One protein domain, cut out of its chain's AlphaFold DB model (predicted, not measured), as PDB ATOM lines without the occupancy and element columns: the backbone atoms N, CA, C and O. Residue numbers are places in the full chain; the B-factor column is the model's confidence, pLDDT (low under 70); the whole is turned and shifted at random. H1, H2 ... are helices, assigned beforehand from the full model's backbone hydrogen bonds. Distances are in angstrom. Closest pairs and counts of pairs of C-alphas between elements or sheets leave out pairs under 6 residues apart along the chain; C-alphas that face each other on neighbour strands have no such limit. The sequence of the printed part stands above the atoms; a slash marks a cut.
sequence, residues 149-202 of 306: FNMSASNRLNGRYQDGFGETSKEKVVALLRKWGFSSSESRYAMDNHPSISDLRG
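This is residues 149 to 202 of the 306 residues of the protein "Regulatory protein RecX" of Photobacterium kishitanii (UniProt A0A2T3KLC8). Three short helices make a small cluster: H1 and H2 run opposite ways at a steep angle, and H3 slants across the space between them and packs on both, so that the three centres make a triangle. The link from H1 to H2, residues 161 to 169, and the closing stretch, residues 193 to 202, gather at one end of this cluster, the end where H1 and H3 finish and H2 begins. The printed part has 54 residues with three named helices, in the order H1, H2, H3 along the chain, and no named strand; the class is all helix. It is compact, with a radius of gyration of the C-alphas of 9.7 A, and rounded, with spans of 24 by 17 by 15 A.

The longest helix, H1, holds residues 149 to 160 and measures 16.5 A from first to last C-alpha. It begins at Phe 149, whose C-alpha is at (72.635, 91.960, 10.285). H2 holds residues 170 to 179, 14.1 A long, with C-alpha 170 at (76.234, 80.786, 26.233). H3 holds residues 184 to 192, 12.1 A long, and ends at C-alpha 192 at (76.646, 91.982, 24.183). Residues 197 to 199 are a further run of helix, three residues long and without a name.

H1 touches H3, with 14 pairs of C-alphas within 8 A. The closest C-alphas of the two are those of Ser 154 and Ala 190, 4.3 A apart. H1 and H3 run the same way at a steep tilt of 50 degrees. H3 also touches H2, with 4 such pairs, the closest being the C-alphas of Leu 177 and Ser 187 at 5.9 A. H2 and H3 run opposite ways at a steep tilt of 49 degrees. H1 and H2 are close but not clearly touching: their closest C-alphas, those of Ala 153 and Leu 177, are 7.1 A apart. They run opposite ways at a steep tilt of 61 degrees, with centres 12.4 A apart. In H1, H2 and H3 every O i to N i+4 pair is within hydrogen-bond range.

The two C-alphas farthest apart are those of Phe 149 and Glu 167, 26.2 A. The C-alphas of the first and last printed residues, Phe 149 and Gly 202, are 24.8 A apart. The link from H2 to H3, 4 residues, is tight, and the link from H1 to H2, 9 residues, is short. The printed part has no cut. The mean pLDDT of the printed part is 95.7, and no printed residue is under 70.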
ATOM      1  N   PHE A 149      72.565  93.295   9.690       97.56
ATOM      2  CA  PHE A 149      72.635  91.960  10.285       97.56
ATOM      3  C   PHE A 149      72.855  91.977  11.800       97.56
ATOM      4  O   PHE A 149      72.417  91.046  12.478       97.56
ATOM      5  N   ASN A 150      73.459  93.032  12.350       98.06
ATOM      6  CA  ASN A 150      73.617  93.188  13.794       98.06
ATOM      7  C   ASN A 150      72.255  93.429  14.451       98.06
ATOM      8  O   ASN A 150      71.916  92.784  15.450       98.06
ATOM      9  N   MET A 151      71.443  94.304  13.851       97.31
ATOM     10  CA  MET A 151      70.070  94.548  14.291       97.31
ATOM     11  C   MET A 151      69.207  93.293  14.143       97.31
ATOM     12  O   MET A 151      68.543  92.884  15.092       97.31
ATOM     13  N   SER A 152      69.291  92.614  12.996       97.62
ATOM     14  CA  SER A 152      68.544  91.373  12.739       97.62
ATOM     15  C   SER A 152      68.873  90.275  13.761       97.62
ATOM     16  O   SER A 152      67.976  89.617  14.290       97.62
ATOM     17  N   ALA A 153      70.158  90.089  14.086       98.31
ATOM     18  CA  ALA A 153      70.589  89.137  15.107       98.31
ATOM     19  C   ALA A 153      70.052  89.506  16.496       98.31
ATOM     20  O   ALA A 153      69.584  88.627  17.227       98.31
ATOM     21  N   SER A 154      70.077  90.797  16.836       97.94
ATOM     22  CA  SER A 154      69.595  91.324  18.117       97.94
ATOM     23  C   SER A 154      68.084  91.142  18.268       97.94
ATOM     24  O   SER A 154      67.640  90.552  19.251       97.94
ATOM     25  N   ASN A 155      67.293  91.546  17.270       97.38
ATOM     26  CA  ASN A 155      65.836  91.386  17.261       97.38
ATOM     27  C   ASN A 155      65.424  89.930  17.438       97.38
ATOM     28  O   ASN A 155      64.596  89.601  18.290       97.38
ATOM     29  N   ARG A 156      66.057  89.035  16.679       96.62
ATOM     30  CA  ARG A 156      65.746  87.611  16.721       96.62
ATOM     31  C   ARG A 156      66.125  86.972  18.054       96.62
ATOM     32  O   ARG A 156      65.405  86.100  18.551       96.62
ATOM     33  N   LEU A 157      67.255  87.386  18.631       96.94
ATOM     34  CA  LEU A 157      67.687  86.925  19.946       96.94
ATOM     35  C   LEU A 157      66.723  87.413  21.035       96.94
ATOM     36  O   LEU A 157      66.204  86.582  21.781       96.94
ATOM     37  N   ASN A 158      66.415  88.712  21.044       96.06
ATOM     38  CA  ASN A 158      65.480  89.344  21.975       96.06
ATOM     39  C   ASN A 158      64.086  88.713  21.878       96.06
ATOM     40  O   ASN A 158      63.495  88.355  22.888       96.06
ATOM     41  N   GLY A 159      63.575  88.497  20.662       95.25
ATOM     42  CA  GLY A 159      62.275  87.866  20.433       95.25
ATOM     43  C   GLY A 159      62.195  86.427  20.950       95.25
ATOM     44  O   GLY A 159      61.122  85.966  21.333       95.25
ATOM     45  N   ARG A 160      63.322  85.707  21.005       95.38
ATOM     46  CA  ARG A 160      63.369  84.349  21.560       95.38
ATOM     47  C   ARG A 160      63.557  84.318  23.075       95.38
ATOM     48  O   ARG A 160      63.042  83.398  23.710       95.38
ATOM     49  N   TYR A 161      64.321  85.255  23.621       95.12
ATOM     50  CA  TYR A 161      64.704  85.308  25.032       95.12
ATOM     51  C   TYR A 161      64.132  86.551  25.725       95.12
ATOM     52  O   TYR A 161      64.814  87.196  26.515       95.12
ATOM     53  N   GLN A 162      62.859  86.859  25.443       91.75
ATOM     54  CA  GLN A 162      62.149  88.019  26.001       91.75
ATOM     55  C   GLN A 162      62.159  88.019  27.536       91.75
ATOM     56  O   GLN A 162      62.407  89.050  28.149       91.75
ATOM     57  N   ASP A 163      61.961  86.845  28.140       90.25
ATOM     58  CA  ASP A 163      61.941  86.650  29.596       90.25
ATOM     59  C   ASP A 163      63.329  86.268  30.163       90.25
ATOM     60  O   ASP A 163      63.441  85.706  31.254       90.25
ATOM     61  N   GLY A 164      64.401  86.514  29.404       91.12
ATOM     62  CA  GLY A 164      65.770  86.136  29.749       91.12
ATOM     63  C   GLY A 164      66.168  84.720  29.313       91.12
ATOM     64  O   GLY A 164      65.457  84.012  28.595       91.12
ATOM     65  N   PHE A 165      67.370  84.296  29.718       92.50
ATOM     66  CA  PHE A 165      67.997  83.071  29.200       92.50
ATOM     67  C   PHE A 165      67.659  81.792  29.978       92.50
ATOM     68  O   PHE A 165      67.802  80.689  29.431       92.50
ATOM     69  N   GLY A 166      67.208  81.911  31.231       88.25
ATOM     70  CA  GLY A 166      66.920  80.773  32.107       88.25
ATOM     71  C   GLY A 166      68.103  79.801  32.201       88.25
ATOM     72  O   GLY A 166      69.214  80.178  32.555       88.25
ATOM     73  N   GLU A 167      67.880  78.536  31.833       87.19
ATOM     74  CA  GLU A 167      68.922  77.491  31.812       87.19
ATOM     75  C   GLU A 167      69.650  77.358  30.462       87.19
ATOM     76  O   GLU A 167      70.341  76.367  30.186       87.19
ATOM     77  N   THR A 168      69.452  78.315  29.560       93.50
ATOM     78  CA  THR A 168      70.167  78.336  28.288       93.50
ATOM     79  C   THR A 168      71.607  78.758  28.534       93.50
ATOM     80  O   THR A 168      71.867  79.780  29.156       93.50
ATOM     81  N   SER A 169      72.551  77.976  28.015       95.44
ATOM     82  CA  SER A 169      73.968  78.300  28.132       95.44
ATOM     83  C   SER A 169      74.446  79.224  27.009       95.44
ATOM     84  O   SER A 169      73.885  79.201  25.908       95.44
ATOM     85  N   LYS A 170      75.537  79.967  27.249       95.75
ATOM     86  CA  LYS A 170      76.234  80.786  26.233       95.75
ATOM     87  C   LYS A 170      76.455  80.018  24.932       95.75
ATOM     88  O   LYS A 170      76.157  80.507  23.847       95.75
ATOM     89  N   GLU A 171      76.906  78.774  25.034       95.94
ATOM     90  CA  GLU A 171      77.210  77.923  23.883       95.94
ATOM     91  C   GLU A 171      75.951  77.566  23.081       95.94
ATOM     92  O   GLU A 171      76.005  77.503  21.854       95.94
ATOM     93  N   LYS A 172      74.804  77.364  23.749       96.62
ATOM     94  CA  LYS A 172      73.521  77.128  23.067       96.62
ATOM     95  C   LYS A 172      73.042  78.374  22.326       96.62
ATOM     96  O   LYS A 172      72.538  78.234  21.214       96.62
ATOM     97  N   VAL A 173      73.209  79.558  22.918       97.38
ATOM     98  CA  VAL A 173      72.871  80.837  22.272       97.38
ATOM     99  C   VAL A 173      73.731  81.048  21.025       97.38
ATOM    100  O   VAL A 173      73.193  81.250  19.939       97.38
ATOM    101  N   VAL A 174      75.052  80.884  21.138       97.06
ATOM    102  CA  VAL A 174      75.979  80.998  19.998       97.06
ATOM    103  C   VAL A 174      75.651  79.981  18.902       97.06
ATOM    104  O   VAL A 174      75.579  80.330  17.723       97.06
ATOM    105  N   ALA A 175      75.406  78.718  19.263       97.38
ATOM    106  CA  ALA A 175      75.037  77.686  18.294       97.38
ATOM    107  C   ALA A 175      73.725  78.018  17.567       97.38
ATOM    108  O   ALA A 175      73.570  77.706  16.384       97.38
ATOM    109  N   LEU A 176      72.785  78.655  18.263       97.62
ATOM    110  CA  LEU A 176      71.526  79.085  17.685       97.62
ATOM    111  C   LEU A 176      71.698  80.260  16.715       97.62
ATOM    112  O   LEU A 176      71.168  80.184  15.610       97.62
ATOM    113  N   LEU A 177      72.453  81.296  17.087       98.06
ATOM    114  CA  LEU A 177      72.754  82.435  16.207       98.06
ATOM    115  C   LEU A 177      73.476  81.966  14.938       98.06
ATOM    116  O   LEU A 177      73.079  82.307  13.824       98.06
ATOM    117  N   ARG A 178      74.436  81.047  15.088       97.75
ATOM    118  CA  ARG A 178      75.095  80.387  13.955       97.75
ATOM    119  C   ARG A 178      74.115  79.593  13.091       97.75
ATOM    120  O   ARG A 178      74.211  79.622  11.867       97.75
ATOM    121  N   LYS A 179      73.157  78.882  13.698       97.69
ATOM    122  CA  LYS A 179      72.095  78.168  12.963       97.69
ATOM    123  C   LYS A 179      71.197  79.135  12.185       97.69
ATOM    124  O   LYS A 179      70.706  78.769  11.120       97.69
ATOM    125  N   TRP A 180      70.977  80.337  12.707       98.38
ATOM    126  CA  TRP A 180      70.274  81.418  12.014       98.38
ATOM    127  C   TRP A 180      71.133  82.149  10.981       98.38
ATOM    128  O   TRP A 180      70.611  83.000  10.271       98.38
ATOM    129  N   GLY A 181      72.401  81.763  10.824       98.25
ATOM    130  CA  GLY A 181      73.250  82.230   9.737       98.25
ATOM    131  C   GLY A 181      74.104  83.442  10.056       98.25
ATOM    132  O   GLY A 181      74.755  83.944   9.144       98.25
ATOM    133  N   PHE A 182      74.104  83.907  11.304       98.62
ATOM    134  CA  PHE A 182      74.882  85.072  11.700       98.62
ATOM    135  C   PHE A 182      76.365  84.741  11.849       98.62
ATOM    136  O   PHE A 182      76.745  83.640  12.272       98.62
ATOM    137  N   SER A 183      77.203  85.715  11.505       98.19
ATOM    138  CA  SER A 183      78.647  85.652  11.704       98.19
ATOM    139  C   SER A 183      79.006  85.678  13.194       98.19
ATOM    140  O   SER A 183      78.175  85.950  14.067       98.19
ATOM    141  N   SER A 184      80.264  85.373  13.525       97.50
ATOM    142  CA  SER A 184      80.730  85.437  14.914       97.50
ATOM    143  C   SER A 184      80.691  86.860  15.479       97.50
ATOM    144  O   SER A 184      80.384  87.020  16.658       97.50
ATOM    145  N   SER A 185      80.960  87.879  14.657       98.00
ATOM    146  CA  SER A 185      80.876  89.288  15.056       98.00
ATOM    147  C   SER A 185      79.434  89.728  15.290       98.00
ATOM    148  O   SER A 185      79.159  90.291  16.344       98.00
ATOM    149  N   GLU A 186      78.504  89.393  14.389       98.31
ATOM    150  CA  GLU A 186      77.068  89.681  14.571       98.31
ATOM    151  C   GLU A 186      76.501  88.967  15.798       98.31
ATOM    152  O   GLU A 186      75.762  89.545  16.593       98.31
ATOM    153  N   SER A 187      76.891  87.702  15.992       97.88
ATOM    154  CA  SER A 187      76.463  86.922  17.151       97.88
ATOM    155  C   SER A 187      76.937  87.563  18.454       97.88
ATOM    156  O   SER A 187      76.181  87.633  19.420       97.88
ATOM    157  N   ARG A 188      78.188  88.037  18.480       97.44
ATOM    158  CA  ARG A 188      78.754  88.730  19.636       97.44
ATOM    159  C   ARG A 188      78.041  90.053  19.887       97.44
ATOM    160  O   ARG A 188      77.643  90.290  21.018       97.44
ATOM    161  N   TYR A 189      77.814  90.849  18.845       98.06
ATOM    162  CA  TYR A 189      77.065  92.097  18.953       98.06
ATOM    163  C   TYR A 189      75.677  91.870  19.568       98.06
ATOM    164  O   TYR A 189      75.316  92.541  20.530       98.06
ATOM    165  N   ALA A 190      74.920  90.893  19.063       97.75
ATOM    166  CA  ALA A 190      73.583  90.597  19.574       97.75
ATOM    167  C   ALA A 190      73.597  90.143  21.040       97.75
ATOM    168  O   ALA A 190      72.714  90.506  21.809       97.75
ATOM    169  N   MET A 191      74.599  89.352  21.437       96.62
ATOM    170  CA  MET A 191      74.753  88.917  22.826       96.62
ATOM    171  C   MET A 191      75.138  90.073  23.750       96.62
ATOM    172  O   MET A 191      74.511  90.231  24.792       96.62
ATOM    173  N   ASP A 192      76.129  90.878  23.367       96.38
ATOM    174  CA  ASP A 192      76.646  91.982  24.183       96.38
ATOM    175  C   ASP A 192      75.574  93.070  24.408       96.38
ATOM    176  O   ASP A 192      75.566  93.714  25.455       96.38
ATOM    177  N   ASN A 193      74.627  93.222  23.473       95.94
ATOM    178  CA  ASN A 193      73.516  94.177  23.560       95.94
ATOM    179  C   ASN A 193      72.198  93.579  24.098       95.94
ATOM    180  O   ASN A 193      71.186  94.278  24.156       95.94
ATOM    181  N   HIS A 194      72.166  92.299  24.482       96.56
ATOM    182  CA  HIS A 194      70.939  91.687  24.999       96.56
ATOM    183  C   HIS A 194      70.640  92.175  26.434       96.56
ATOM    184  O   HIS A 194      71.523  92.072  27.289       96.56
ATOM    185  N   PRO A 195      69.399  92.588  26.772       95.25
ATOM    186  CA  PRO A 195      69.066  93.127  28.100       95.25
ATOM    187  C   PRO A 195      69.442  92.212  29.277       95.25
ATOM    188  O   PRO A 195      69.919  92.674  30.306       95.25
ATOM    189  N   SER A 196      69.268  90.898  29.112       94.31
ATOM    190  CA  SER A 196      69.577  89.885  30.138       94.31
ATOM    191  C   SER A 196      70.960  89.228  29.994       94.31
ATOM    192  O   SER A 196      71.144  88.094  30.433       94.31
ATOM    193  N   ILE A 197      71.937  89.861  29.331       93.12
ATOM    194  CA  ILE A 197      73.265  89.249  29.107       93.12
ATOM    195  C   ILE A 197      73.987  88.876  30.411       93.12
ATOM    196  O   ILE A 197      74.696  87.870  30.455       93.12
ATOM    197  N   SER A 198      73.758  89.631  31.488       90.50
ATOM    198  CA  SER A 198      74.290  89.349  32.826       90.50
ATOM    199  C   SER A 198      73.862  87.984  33.371       90.50
ATOM    200  O   SER A 198      74.616  87.352  34.108       90.50
ATOM    201  N   ASP A 199      72.679  87.504  32.981       88.75
ATOM    202  CA  ASP A 199      72.115  86.238  33.461       88.75
ATOM    203  C   ASP A 199      72.638  85.035  32.678       88.75
ATOM    204  O   ASP A 199      72.479  83.883  33.097       88.75
ATOM    205  N   LEU A 200      73.253  85.283  31.520       93.38
ATOM    206  CA  LEU A 200      73.694  84.238  30.621       93.38
ATOM    207  C   LEU A 200      74.970  83.581  31.155       93.38
ATOM    208  O   LEU A 200      76.033  84.196  31.241       93.38
ATOM    209  N   ARG A 201      74.877  82.282  31.443       92.81
ATOM    210  CA  ARG A 201      75.957  81.483  32.042       92.81
ATOM    211  C   ARG A 201      76.539  80.470  31.066       92.81
ATOM    212  O   ARG A 201      75.891  80.040  30.111       92.81
ATOM    213  N   GLY A 202      77.782  80.069  31.303       93.75
ATOM    214  CA  GLY A 202      78.417  78.971  30.574       93.75
ATOM    215  C   GLY A 202      77.816  77.613  30.942       93.75
ATOM    216  O   GLY A 202      77.239  77.433  32.017       93.75
TER     217      GLY A 202